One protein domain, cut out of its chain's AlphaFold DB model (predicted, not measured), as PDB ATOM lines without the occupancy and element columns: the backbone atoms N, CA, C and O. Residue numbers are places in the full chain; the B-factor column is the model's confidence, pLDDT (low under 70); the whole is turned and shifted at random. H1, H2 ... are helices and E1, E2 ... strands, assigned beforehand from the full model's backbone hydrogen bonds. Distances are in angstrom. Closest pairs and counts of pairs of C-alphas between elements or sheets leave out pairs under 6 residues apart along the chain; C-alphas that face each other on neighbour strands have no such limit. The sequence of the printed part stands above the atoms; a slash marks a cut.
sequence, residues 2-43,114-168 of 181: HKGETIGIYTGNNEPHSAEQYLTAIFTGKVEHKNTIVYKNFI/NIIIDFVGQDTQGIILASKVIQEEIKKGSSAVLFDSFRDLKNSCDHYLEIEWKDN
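What this domain is: This is residues 2 to 43 and 114 to 168 of the 181 residues of an uncharacterized protein of Chryseobacterium sp (UniProt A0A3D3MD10). A parallel sheet of four strands is the slab between two helices, H1 over one face and H2 over the other, both running along the strands. The helices cover E2 and E3, while E4 makes the far edge beyond E1. The printed part has 97 residues, under half of them in named elements, with two named helices and four named strands in the order E1, H1, E2, H2, E3, E4. The sheet's order is E2, E3, E1, E4; the class is mixed, and the whole is compact, with a radius of gyration of the C-alphas of 13.4 A and spans of 35 by 31 by 20 A.

How they stand to each other: Start at E1, residues 6 to 10, whose N 8 is 2.9 A from O 159 of its parallel neighbour E4, residues 159 to 162. Its other parallel neighbour is E3, residues 144 to 148, with N 9 and O 146 2.8 A apart. Beside E3 find the edge strand E2, residues 114 to 118, parallel at 9 degrees, with N 145 and O 115 2.9 A apart; these three N and O pairs are within hydrogen-bond range. H1, residues 16 to 27, is on the sheet at a height of 9.9 A, and its closest C-alphas to E2 are Thr 24 and Ile 116, 7.1 A apart. H2, residues 124 to 138, is on the opposite face at a height of 10.1 A, completing three layers, helices on both faces of a sheet; the C-alphas of Ile 138 and Ala 144 are its closest to E3, 7.2 A apart. E2, H2 and E3 form a strand-helix-strand unit, two parallel neighbour strands with a helix between, its crossover right-handed. In H1 and H2 every O i to N i+4 pair is within hydrogen-bond range.

Where its parts are: Find C-alpha 6 at (48.101, 34.046, 16.263), where E1 begins its 13.2 A. H1 covers 16.6 A, E2 14.0 A, H2 20.8 A and E3 12.5 A. E4 runs 10.3 A to C-alpha 162 at (42.607, 46.986, 18.460).

The domain as a whole: The C-alphas of Lys 140 and Asn 168, the two farthest apart, are 41.7 A apart. Residues 44 to 113 are cut out; C-alphas 43 and 114 are 6.3 A apart across the cut. Of the links printed whole none is long. Look for pLDDT under 70 at residues 13 to 17 and 166 to 168.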
ATOM      1  N   HIS A   2      41.975  29.128  18.772       86.44
ATOM      2  CA  HIS A   2      42.219  27.763  18.342       86.44
ATOM      3  C   HIS A   2      43.721  27.458  18.352       86.44
ATOM      4  O   HIS A   2      44.575  28.343  18.387       86.44
ATOM      5  N   LYS A   3      44.046  26.165  18.380       88.88
ATOM      6  CA  LYS A   3      45.428  25.687  18.343       88.88
ATOM      7  C   LYS A   3      46.068  26.080  17.010       88.88
ATOM      8  O   LYS A   3      45.492  25.779  15.971       88.88
ATOM      9  N   GLY A   4      47.277  26.634  17.047       90.94
ATOM     10  CA  GLY A   4      47.976  27.042  15.826       90.94
ATOM     11  C   GLY A   4      47.613  28.446  15.352       90.94
ATOM     12  O   GLY A   4      47.997  28.799  14.248       90.94
ATOM     13  N   GLU A   5      46.888  29.227  16.158       92.56
ATOM     14  CA  GLU A   5      46.548  30.612  15.822       92.56
ATOM     15  C   GLU A   5      47.482  31.636  16.462       92.56
ATOM     16  O   GLU A   5      48.074  31.418  17.532       92.56
ATOM     17  N   THR A   6      47.509  32.795  15.814       93.81
ATOM     18  CA  THR A   6      48.101  34.046  16.263       93.81
ATOM     19  C   THR A   6      47.078  35.148  16.403       93.81
ATOM     20  O   THR A   6      46.290  35.412  15.496       93.81
ATOM     21  N   ILE A   7      47.142  35.849  17.532       94.31
ATOM     22  CA  ILE A   7      46.375  37.069  17.755       94.31
ATOM     23  C   ILE A   7      47.351  38.219  17.979       94.31
ATOM     24  O   ILE A   7      48.115  38.201  18.943       94.31
ATOM     25  N   GLY A   8      47.304  39.225  17.112       93.00
ATOM     26  CA  GLY A   8      47.922  40.524  17.358       93.00
ATOM     27  C   GLY A   8      46.972  41.421  18.148       93.00
ATOM     28  O   GLY A   8      45.778  41.464  17.851       93.00
ATOM     29  N   ILE A   9      47.480  42.120  19.158       92.12
ATOM     30  CA  ILE A   9      46.704  43.056  19.974       92.12
ATOM     31  C   ILE A   9      47.413  44.402  19.986       92.12
ATOM     32  O   ILE A   9      48.497  44.534  20.550       92.12
ATOM     33  N   TYR A  10      46.765  45.408  19.407       88.62
ATOM     34  CA  TYR A  10      47.176  46.800  19.515       88.62
ATOM     35  C   TYR A  10      46.541  47.450  20.738       88.62
ATOM     36  O   TYR A  10      45.315  47.511  20.841       88.62
ATOM     37  N   THR A  11      47.362  47.960  21.650       78.25
ATOM     38  CA  THR A  11      46.907  48.524  22.933       78.25
ATOM     39  C   THR A  11      46.882  50.060  22.973       78.25
ATOM     40  O   THR A  11      46.548  50.640  24.005       78.25
ATOM     41  N   GLY A  12      47.197  50.735  21.859       70.44
ATOM     42  CA  GLY A  12      47.165  52.200  21.761       70.44
ATOM     43  C   GLY A  12      48.278  52.920  22.536       70.44
ATOM     44  O   GLY A  12      49.064  52.307  23.251       70.44
ATOM     45  N   ASN A  13      48.340  54.249  22.395       62.09
ATOM     46  CA  ASN A  13      49.409  55.073  22.984       62.09
ATOM     47  C   ASN A  13      49.107  55.581  24.404       62.09
ATOM     48  O   ASN A  13      50.026  56.011  25.095       62.09
ATOM     49  N   ASN A  14      47.843  55.559  24.839       57.66
ATOM     50  CA  ASN A  14      47.428  56.308  26.030       57.66
ATOM     51  C   ASN A  14      47.513  55.513  27.339       57.66
ATOM     52  O   ASN A  14      47.608  56.142  28.381       57.66
ATOM     53  N   GLU A  15      47.509  54.173  27.307       62.91
ATOM     54  CA  GLU A  15      47.753  53.335  28.499       62.91
ATOM     55  C   GLU A  15      47.968  51.841  28.144       62.91
ATOM     56  O   GLU A  15      47.256  50.951  28.616       62.91
ATOM     57  N   PRO A  16      48.931  51.512  27.265       60.47
ATOM     58  CA  PRO A  16      49.074  50.152  26.736       60.47
ATOM     59  C   PRO A  16      49.357  49.101  27.819       60.47
ATOM     60  O   PRO A  16      48.916  47.955  27.732       60.47
ATOM     61  N   HIS A  17      50.055  49.512  28.879       66.94
ATOM     62  CA  HIS A  17      50.627  48.603  29.862       66.94
ATOM     63  C   HIS A  17      49.584  47.941  30.775       66.94
ATOM     64  O   HIS A  17      49.760  46.789  31.163       66.94
ATOM     65  N   SER A  18      48.484  48.626  31.110       74.81
ATOM     66  CA  SER A  18      47.458  48.086  32.013       74.81
ATOM     67  C   SER A  18      46.643  46.972  31.341       74.81
ATOM     68  O   SER A  18      46.447  45.904  31.928       74.81
ATOM     69  N   ALA A  19      46.237  47.168  30.081       81.00
ATOM     70  CA  ALA A  19      45.562  46.142  29.283       81.00
ATOM     71  C   ALA A  19      46.479  44.944  29.003       81.00
ATOM     72  O   ALA A  19      46.057  43.799  29.175       81.00
ATOM     73  N   GLU A  20      47.731  45.202  28.614       87.06
ATOM     74  CA  GLU A  20      48.731  44.163  28.363       87.06
ATOM     75  C   GLU A  20      48.928  43.262  29.588       87.06
ATOM     76  O   GLU A  20      48.818  42.035  29.493       87.06
ATOM     77  N   GLN A  21      49.156  43.865  30.758       86.44
ATOM     78  CA  GLN A  21      49.347  43.140  32.012       86.44
ATOM     79  C   GLN A  21      48.105  42.338  32.403       86.44
ATOM     80  O   GLN A  21      48.229  41.175  32.790       86.44
ATOM     81  N   TYR A  22      46.912  42.929  32.287       87.81
ATOM     82  CA  TYR A  22      45.666  42.264  32.663       87.81
ATOM     83  C   TYR A  22      45.364  41.060  31.764       87.81
ATOM     84  O   TYR A  22      45.097  39.962  32.256       87.81
ATOM     85  N   LEU A  23      45.483  41.228  30.444       90.50
ATOM     86  CA  LEU A  23      45.319  40.135  29.485       90.50
ATOM     87  C   LEU A  23      46.377  39.051  29.690       90.50
ATOM     88  O   LEU A  23      46.053  37.862  29.692       90.50
ATOM     89  N   THR A  24      47.627  39.443  29.940       92.31
ATOM     90  CA  THR A  24      48.704  38.505  30.272       92.31
ATOM     91  C   THR A  24      48.381  37.718  31.538       92.31
ATOM     92  O   THR A  24      48.555  36.499  31.559       92.31
ATOM     93  N   ALA A  25      47.870  38.365  32.589       91.56
ATOM     94  CA  ALA A  25      47.495  37.696  33.832       91.56
ATOM     95  C   ALA A  25      46.381  36.661  33.613       91.56
ATOM     96  O   ALA A  25      46.475  35.552  34.143       91.56
ATOM     97  N   ILE A  26      45.388  36.977  32.779       92.25
ATOM     98  CA  ILE A  26      44.328  36.035  32.405       92.25
ATOM     99  C   ILE A  26      44.903  34.854  31.614       92.25
ATOM    100  O   ILE A  26      44.735  33.701  32.006       92.25
ATOM    101  N   PHE A  27      45.624  35.109  30.520       92.88
ATOM    102  CA  PHE A  27      46.117  34.050  29.631       92.88
ATOM    103  C   PHE A  27      47.204  33.165  30.258       92.88
ATOM    104  O   PHE A  27      47.365  32.006  29.869       92.88
ATOM    105  N   THR A  28      47.947  33.683  31.239       92.75
ATOM    106  CA  THR A  28      48.916  32.898  32.025       92.75
ATOM    107  C   THR A  28      48.270  32.143  33.191       92.75
ATOM    108  O   THR A  28      48.948  31.355  33.848       92.75
ATOM    109  N   GLY A  29      46.971  32.349  33.445       90.75
ATOM    110  CA  GLY A  29      46.234  31.713  34.539       90.75
ATOM    111  C   GLY A  29      46.541  32.291  35.924       90.75
ATOM    112  O   GLY A  29      46.242  31.654  36.926       90.75
ATOM    113  N   LYS A  30      47.154  33.481  36.003       90.50
ATOM    114  CA  LYS A  30      47.385  34.192  37.273       90.50
ATOM    115  C   LYS A  30      46.101  34.812  37.826       90.50
ATOM    116  O   LYS A  30      45.991  34.994  39.034       90.50
ATOM    117  N   VAL A  31      45.166  35.166  36.944       91.44
ATOM    118  CA  VAL A  31      43.864  35.754  37.281       91.44
ATOM    119  C   VAL A  31      42.773  35.011  36.523       91.44
ATOM    120  O   VAL A  31      42.862  34.832  35.311       91.44
ATOM    121  N   GLU A  32      41.719  34.611  37.228       89.75
ATOM    122  CA  GLU A  32      40.512  34.069  36.609       89.75
ATOM    123  C   GLU A  32      39.551  35.199  36.230       89.75
ATOM    124  O   GLU A  32      39.387  36.179  36.961       89.75
ATOM    125  N   HIS A  33      38.877  35.059  35.091       90.81
ATOM    126  CA  HIS A  33      37.828  35.979  34.676       90.81
ATOM    127  C   HIS A  33      36.572  35.187  34.314       90.81
ATOM    128  O   HIS A  33      36.630  34.242  33.533       90.81
ATOM    129  N   LYS A  34      35.417  35.602  34.847       91.19
ATOM    130  CA  LYS A  34      34.132  34.879  34.748       91.19
ATOM    131  C   LYS A  34      33.695  34.498  33.325       91.19
ATOM    132  O   LYS A  34      32.957  33.539  33.151       91.19
ATOM    133  N   ASN A  35      34.148  35.250  32.320       91.75
ATOM    134  CA  ASN A  35      33.795  35.046  30.912       91.75
ATOM    135  C   ASN A  35      34.949  34.444  30.092       91.75
ATOM    136  O   ASN A  35      34.962  34.560  28.868       91.75
ATOM    137  N   THR A  36      35.956  33.866  30.745       90.00
ATOM    138  CA  THR A  36      37.154  33.360  30.076       90.00
ATOM    139  C   THR A  36      37.510  31.979  30.599       90.00
ATOM    140  O   THR A  36      37.609  31.763  31.799       90.00
ATOM    141  N   ILE A  37      37.739  31.047  29.674       91.44
ATOM    142  CA  ILE A  37      38.223  29.700  29.972       91.44
ATOM    143  C   ILE A  37      39.565  29.529  29.262       91.44
ATOM    144  O   ILE A  37      39.644  29.653  28.037       91.44
ATOM    145  N   VAL A  38      40.619  29.241  30.027       90.00
ATOM    146  CA  VAL A  38      41.967  28.980  29.506       90.00
ATOM    147  C   VAL A  38      42.248  27.483  29.600       90.00
ATOM    148  O   VAL A  38      42.491  26.951  30.676       90.00
ATOM    149  N   TYR A  39      42.210  26.784  28.461       88.88
ATOM    150  CA  TYR A  39      42.470  25.335  28.408       88.88
ATOM    151  C   TYR A  39      43.953  24.979  28.555       88.88
ATOM    152  O   TYR A  39      44.299  23.907  29.047       88.88
ATOM    153  N   LYS A  40      44.838  25.855  28.068       89.31
ATOM    154  CA  LYS A  40      46.291  25.728  28.180       89.31
ATOM    155  C   LYS A  40      46.886  27.095  28.451       89.31
ATOM    156  O   LYS A  40      46.723  28.000  27.631       89.31
ATOM    157  N   ASN A  41      47.589  27.203  29.569       90.75
ATOM    158  CA  ASN A  41      48.225  28.446  29.967       90.75
ATOM    159  C   ASN A  41      49.280  28.856  28.947       90.75
ATOM    160  O   ASN A  41      49.983  28.031  28.357       90.75
ATOM    161  N   PHE A  42      49.382  30.161  28.770       93.75
ATOM    162  CA  PHE A  42      50.459  30.769  28.027       93.75
ATOM    163  C   PHE A  42      51.636  31.055  28.956       93.75
ATOM    164  O   PHE A  42      51.480  31.163  30.173       93.75
ATOM    165  N   ILE A  43      52.817  31.223  28.371       94.31
ATOM    166  CA  ILE A  43      53.985  31.760  29.059       94.31
ATOM    167  C   ILE A  43      54.336  33.096  28.416       94.31
ATOM    168  O   ILE A  43      54.503  33.189  27.200       94.31
ATOM    169  N   ASN A 114      52.280  27.673  24.552       94.06
ATOM    170  CA  ASN A 114      51.684  28.887  24.006       94.06
ATOM    171  C   ASN A 114      52.391  30.124  24.575       94.06
ATOM    172  O   ASN A 114      52.854  30.096  25.722       94.06
ATOM    173  N   ILE A 115      52.477  31.195  23.790       95.06
ATOM    174  CA  ILE A 115      53.402  32.306  24.043       95.06
ATOM    175  C   ILE A 115      52.670  33.639  24.040       95.06
ATOM    176  O   ILE A 115      51.823  33.881  23.186       95.06
ATOM    177  N   ILE A 116      53.025  34.513  24.973       94.94
ATOM    178  CA  ILE A 116      52.661  35.930  24.926       94.94
ATOM    179  C   ILE A 116      53.951  36.728  24.839       94.94
ATOM    180  O   ILE A 116      54.889  36.446  25.584       94.94
ATOM    181  N   ILE A 117      54.017  37.705  23.945       93.44
ATOM    182  CA  ILE A 117      55.198  38.552  23.793       93.44
ATOM    183  C   ILE A 117      54.792  39.969  23.409       93.44
ATOM    184  O   ILE A 117      53.964  40.169  22.524       93.44
ATOM    185  N   ASP A 118      55.412  40.942  24.062       90.31
ATOM    186  CA  ASP A 118      55.499  42.319  23.595       90.31
ATOM    187  C   ASP A 118      56.821  42.537  22.842       90.31
ATOM    188  O   ASP A 118      57.832  41.877  23.112       90.31
ATOM    189  N   PHE A 119      56.822  43.487  21.916       86.50
ATOM    190  CA  PHE A 119      58.002  43.845  21.127       86.50
ATOM    191  C   PHE A 119      58.692  45.125  21.615       86.50
ATOM    192  O   PHE A 119      59.518  45.703  20.906       86.50
ATOM    193  N   VAL A 120      58.375  45.584  22.829       81.62
ATOM    194  CA  VAL A 120      58.952  46.816  23.367       81.62
ATOM    195  C   VAL A 120      60.472  46.652  23.539       81.62
ATOM    196  O   VAL A 120      61.000  45.598  23.901       81.62
ATOM    197  N   GLY A 121      61.213  47.706  23.191       76.25
ATOM    198  CA  GLY A 121      62.677  47.720  23.259       76.25
ATOM    199  C   GLY A 121      63.399  46.927  22.159       76.25
ATOM    200  O   GLY A 121      64.620  46.784  22.245       76.25
ATOM    201  N   GLN A 122      62.687  46.427  21.142       85.19
ATOM    202  CA  GLN A 122      63.293  45.884  19.926       85.19
ATOM    203  C   GLN A 122      63.263  46.895  18.779       85.19
ATOM    204  O   GLN A 122      62.334  47.689  18.653       85.19
ATOM    205  N   ASP A 123      64.281  46.836  17.921       86.94
ATOM    206  CA  ASP A 123      64.229  47.493  16.616       86.94
ATOM    207  C   ASP A 123      63.474  46.629  15.590       86.94
ATOM    208  O   ASP A 123      63.166  45.457  15.825       86.94
ATOM    209  N   THR A 124      63.209  47.195  14.412       84.88
ATOM    210  CA  THR A 124      62.479  46.525  13.327       84.88
ATOM    211  C   THR A 124      63.093  45.177  12.933       84.88
ATOM    212  O   THR A 124      62.362  44.221  12.675       84.88
ATOM    213  N   GLN A 125      64.426  45.054  12.909       87.25
ATOM    214  CA  GLN A 125      65.083  43.789  12.556       87.25
ATOM    215  C   GLN A 125      64.879  42.730  13.647       87.25
ATOM    216  O   GLN A 125      64.618  41.565  13.333       87.25
ATOM    217  N   GLY A 126      64.953  43.131  14.918       88.94
ATOM    218  CA  GLY A 126      64.648  42.289  16.070       88.94
ATOM    219  C   GLY A 126      63.221  41.744  16.028       88.94
ATOM    220  O   GLY A 126      63.031  40.536  16.190       88.94
ATOM    221  N   ILE A 127      62.249  42.609  15.721       88.00
ATOM    222  CA  ILE A 127      60.829  42.247  15.598       88.00
ATOM    223  C   ILE A 127      60.615  41.247  14.462       88.00
ATOM    224  O   ILE A 127      59.960  40.221  14.663       88.00
ATOM    225  N   ILE A 128      61.192  41.494  13.280       87.69
ATOM    226  CA  ILE A 128      61.078  40.594  12.120       87.69
ATOM    227  C   ILE A 128      61.631  39.204  12.456       87.69
ATOM    228  O   ILE A 128      60.987  38.187  12.180       87.69
ATOM    229  N   LEU A 129      62.814  39.143  13.074       90.50
ATOM    230  CA  LEU A 129      63.453  37.876  13.416       90.50
ATOM    231  C   LEU A 129      62.655  37.101  14.473       90.50
ATOM    232  O   LEU A 129      62.410  35.905  14.303       90.50
ATOM    233  N   ALA A 130      62.216  37.776  15.536       92.00
ATOM    234  CA  ALA A 130      61.383  37.173  16.572       92.00
ATOM    235  C   ALA A 130      60.040  36.683  16.002       92.00
ATOM    236  O   ALA A 130      59.638  35.551  16.271       92.00
ATOM    237  N   SER A 131      59.401  37.474  15.138       89.31
ATOM    238  CA  SER A 131      58.153  37.101  14.461       89.31
ATOM    239  C   SER A 131      58.325  35.850  13.600       89.31
ATOM    240  O   SER A 131      57.514  34.932  13.684       89.31
ATOM    241  N   LYS A 132      59.417  35.748  12.828       90.56
ATOM    242  CA  LYS A 132      59.714  34.547  12.031       90.56
ATOM    243  C   LYS A 132      59.856  33.300  12.908       90.56
ATOM    244  O   LYS A 132      59.285  32.259  12.593       90.56
ATOM    245  N   VAL A 133      60.587  33.417  14.015       92.75
ATOM    246  CA  VAL A 133      60.769  32.330  14.988       92.75
ATOM    247  C   VAL A 133      59.428  31.884  15.573       92.75
ATOM    248  O   VAL A 133      59.173  30.686  15.677       92.75
ATOM    249  N   ILE A 134      58.563  32.833  15.932       92.31
ATOM    250  CA  ILE A 134      57.230  32.550  16.466       92.31
ATOM    251  C   ILE A 134      56.388  31.814  15.418       92.31
ATOM    252  O   ILE A 134      55.829  30.761  15.718       92.31
ATOM    253  N   GLN A 135      56.364  32.298  14.174       89.94
ATOM    254  CA  GLN A 135      55.619  31.681  13.068       89.94
ATOM    255  C   GLN A 135      56.055  30.236  12.780       89.94
ATOM    256  O   GLN A 135      55.222  29.374  12.488       89.94
ATOM    257  N   GLU A 136      57.348  29.927  12.902       90.44
ATOM    258  CA  GLU A 136      57.849  28.549  12.802       90.44
ATOM    259  C   GLU A 136      57.283  27.630  13.898       90.44
ATOM    260  O   GLU A 136      57.030  26.451  13.639       90.44
ATOM    261  N   GLU A 137      57.057  28.150  15.105       89.06
ATOM    262  CA  GLU A 137      56.491  27.388  16.224       89.06
ATOM    263  C   GLU A 137      54.980  27.235  16.149       89.06
ATOM    264  O   GLU A 137      54.445  26.172  16.474       89.06
ATOM    265  N   ILE A 138      54.284  28.259  15.671       89.50
ATOM    266  CA  ILE A 138      52.837  28.205  15.466       89.50
ATOM    267  C   ILE A 138      52.473  27.095  14.479       89.50
ATOM    268  O   ILE A 138      51.582  26.289  14.748       89.50
ATOM    269  N   LYS A 139      53.261  26.938  13.406       87.50
ATOM    270  CA  LYS A 139      53.125  25.828  12.443       87.50
ATOM    271  C   LYS A 139      53.271  24.438  13.071       87.50
ATOM    272  O   LYS A 139      52.785  23.461  12.506       87.50
ATOM    273  N   LYS A 140      53.913  24.323  14.238       87.56
ATOM    274  CA  LYS A 140      54.051  23.065  14.999       87.56
ATOM    275  C   LYS A 140      52.892  22.843  15.979       87.56
ATOM    276  O   LYS A 140      52.876  21.852  16.709       87.56
ATOM    277  N   GLY A 141      51.900  23.732  15.972       86.81
ATOM    278  CA  GLY A 141      50.691  23.650  16.781       86.81
ATOM    279  C   GLY A 141      50.758  24.408  18.105       86.81
ATOM    280  O   GLY A 141      49.878  24.191  18.941       86.81
ATOM    281  N   SER A 142      51.777  25.248  18.305       89.69
ATOM    282  CA  SER A 142      51.782  26.271  19.355       89.69
ATOM    283  C   SER A 142      50.920  27.459  18.934       89.69
ATOM    284  O   SER A 142      50.485  27.563  17.794       89.69
ATOM    285  N   SER A 143      50.660  28.359  19.866       94.25
ATOM    286  CA  SER A 143      49.746  29.475  19.672       94.25
ATOM    287  C   SER A 143      50.333  30.727  20.317       94.25
ATOM    288  O   SER A 143      51.001  30.605  21.348       94.25
ATOM    289  N   ALA A 144      50.118  31.910  19.734       95.25
ATOM    290  CA  ALA A 144      50.756  33.133  20.226       95.25
ATOM    291  C   ALA A 144      49.822  34.346  20.318       95.25
ATOM    292  O   ALA A 144      48.970  34.560  19.458       95.25
ATOM    293  N   VAL A 145      50.032  35.155  21.356       94.94
ATOM    294  CA  VAL A 145      49.479  36.506  21.492       94.94
ATOM    295  C   VAL A 145      50.630  37.499  21.382       94.94
ATOM    296  O   VAL A 145      51.615  37.397  22.117       94.94
ATOM    297  N   LEU A 146      50.513  38.431  20.445       93.62
ATOM    298  CA  LEU A 146      51.541  39.404  20.107       93.62
ATOM    299  C   LEU A 146      51.040  40.806  20.452       93.62
ATOM    300  O   LEU A 146      50.087  41.280  19.837       93.62
ATOM    301  N   PHE A 147      51.668  41.469  21.418       90.81
ATOM    302  CA  PHE A 147      51.355  42.861  21.726       90.81
ATOM    303  C   PHE A 147      52.108  43.794  20.786       90.81
ATOM    304  O   PHE A 147      53.336  43.740  20.681       90.81
ATOM    305  N   ASP A 148      51.344  44.633  20.095       83.75
ATOM    306  CA  ASP A 148      51.818  45.537  19.061       83.75
ATOM    307  C   ASP A 148      51.623  46.992  19.500       83.75
ATOM    308  O   ASP A 148      50.510  47.423  19.804       83.75
ATOM    309  N   SER A 149      52.707  47.765  19.495       77.75
ATOM    310  CA  SER A 149      52.677  49.198  19.806       77.75
ATOM    311  C   SER A 149      52.640  50.080  18.555       77.75
ATOM    312  O   SER A 149      52.342  51.268  18.662       77.75
ATOM    313  N   PHE A 150      52.922  49.528  17.369       76.88
ATOM    314  CA  PHE A 150      53.165  50.296  16.139       76.88
ATOM    315  C   PHE A 150      52.300  49.875  14.943       76.88
ATOM    316  O   PHE A 150      52.319  50.548  13.919       76.88
ATOM    317  N   ARG A 151      51.466  48.839  15.098       81.94
ATOM    318  CA  ARG A 151      50.597  48.257  14.055       81.94
ATOM    319  C   ARG A 151      51.344  47.496  12.958       81.94
ATOM    320  O   ARG A 151      50.761  47.185  11.916       81.94
ATOM    321  N   ASP A 152      52.598  47.141  13.212       78.75
ATOM    322  CA  ASP A 152      53.460  46.421  12.274       78.75
ATOM    323  C   ASP A 152      53.044  44.948  12.099       78.75
ATOM    324  O   ASP A 152      53.382  44.305  11.102       78.75
ATOM    325  N   LEU A 153      52.278  44.391  13.041       81.06
ATOM    326  CA  LEU A 153      51.890  42.978  13.058       81.06
ATOM    327  C   LEU A 153      50.525  42.707  12.423       81.06
ATOM    328  O   LEU A 153      50.117  41.545  12.337       81.06
ATOM    329  N   LYS A 154      49.828  43.745  11.943       83.62
ATOM    330  CA  LYS A 154      48.455  43.646  11.421       83.62
ATOM    331  C   LYS A 154      48.283  42.610  10.313       83.62
ATOM    332  O   LYS A 154      47.282  41.906  10.290       83.62
ATOM    333  N   ASN A 155      49.269  42.493   9.427       84.81
ATOM    334  CA  ASN A 155      49.244  41.548   8.305       84.81
ATOM    335  C   ASN A 155      49.985  40.232   8.605       84.81
ATOM    336  O   ASN A 155      50.160  39.405   7.713       84.81
ATOM    337  N   SER A 156      50.448  40.056   9.843       82.44
ATOM    338  CA  SER A 156      51.334  38.965  10.266       82.44
ATOM    339  C   SER A 156      50.664  38.011  11.261       82.44
ATOM    340  O   SER A 156      51.324  37.091  11.747       82.44
ATOM    341  N   CYS A 157      49.383  38.238  11.578       89.56
ATOM    342  CA  CYS A 157      48.589  37.450  12.523       89.56
ATOM    343  C   CYS A 157      47.298  36.941  11.867       89.56
ATOM    344  O   CYS A 157      46.745  37.611  10.997       89.56
ATOM    345  N   ASP A 158      46.782  35.800  12.328       92.44
ATOM    346  CA  ASP A 158      45.499  35.237  11.869       92.44
ATOM    347  C   ASP A 158      44.323  36.138  12.268       92.44
ATOM    348  O   ASP A 158      43.363  36.327  11.518       92.44
ATOM    349  N   HIS A 159      44.431  36.736  13.454       93.75
ATOM    350  CA  HIS A 159      43.508  37.742  13.949       93.75
ATOM    351  C   HIS A 159      44.269  38.954  14.470       93.75
ATOM    352  O   HIS A 159      45.349  38.833  15.048       93.75
ATOM    353  N   TYR A 160      43.671  40.130  14.310       93.44
ATOM    354  CA  TYR A 160      44.235  41.376  14.803       93.44
ATOM    355  C   TYR A 160      43.152  42.200  15.491       93.44
ATOM    356  O   TYR A 160      42.107  42.481  14.900       93.44
ATOM    357  N   LEU A 161      43.392  42.547  16.751       91.31
ATOM    358  CA  LEU A 161      42.466  43.271  17.611       91.31
ATOM    359  C   LEU A 161      43.065  44.623  17.981       91.31
ATOM    360  O   LEU A 161      44.249  44.724  18.294       91.31
ATOM    361  N   GLU A 162      42.232  45.654  17.994       89.81
ATOM    362  CA  GLU A 162      42.607  46.986  18.460       89.81
ATOM    363  C   GLU A 162      41.778  47.311  19.701       89.81
ATOM    364  O   GLU A 162      40.550  47.216  19.681       89.81
ATOM    365  N   ILE A 163      42.456  47.634  20.801       84.50
ATOM    366  CA  ILE A 163      41.817  48.010  22.059       84.50
ATOM    367  C   ILE A 163      41.747  49.531  22.112       84.50
ATOM    368  O   ILE A 163      42.770  50.215  22.125       84.50
ATOM    369  N   GLU A 164      40.524  50.049  22.176       76.31
ATOM    370  CA  GLU A 164      40.251  51.465  22.390       76.31
ATOM    371  C   GLU A 164      39.656  51.681  23.780       76.31
ATOM    372  O   GLU A 164      38.678  51.038  24.179       76.31
ATOM    373  N   TRP A 165      40.241  52.613  24.525       71.44
ATOM    374  CA  TRP A 165      39.704  53.042  25.807       71.44
ATOM    375  C   TRP A 165      38.610  54.085  25.573       71.44
ATOM    376  O   TRP A 165      38.857  55.129  24.980       71.44
ATOM    377  N   LYS A 166      37.388  53.795  26.038       64.69
ATOM    378  CA  LYS A 166      36.219  54.673  25.855       64.69
ATOM    379  C   LYS A 166      36.142  55.855  26.832       64.69
ATOM    380  O   LYS A 166      35.292  56.709  26.633       64.69
ATOM    381  N   ASP A 167      37.014  55.914  27.839       61.91
ATOM    382  CA  ASP A 167      37.074  57.016  28.807       61.91
ATOM    383  C   ASP A 167      38.518  57.473  29.038       61.91
ATOM    384  O   ASP A 167      39.432  56.647  29.132       61.91
ATOM    385  N   ASN A 168      38.700  58.787  29.208       56.47
ATOM    386  CA  ASN A 168      39.917  59.402  29.742       56.47
ATOM    387  C   ASN A 168      40.036  59.054  31.235       56.47
ATOM    388  O   ASN A 168      39.620  59.835  32.091       56.47
TER     389      ASN A 168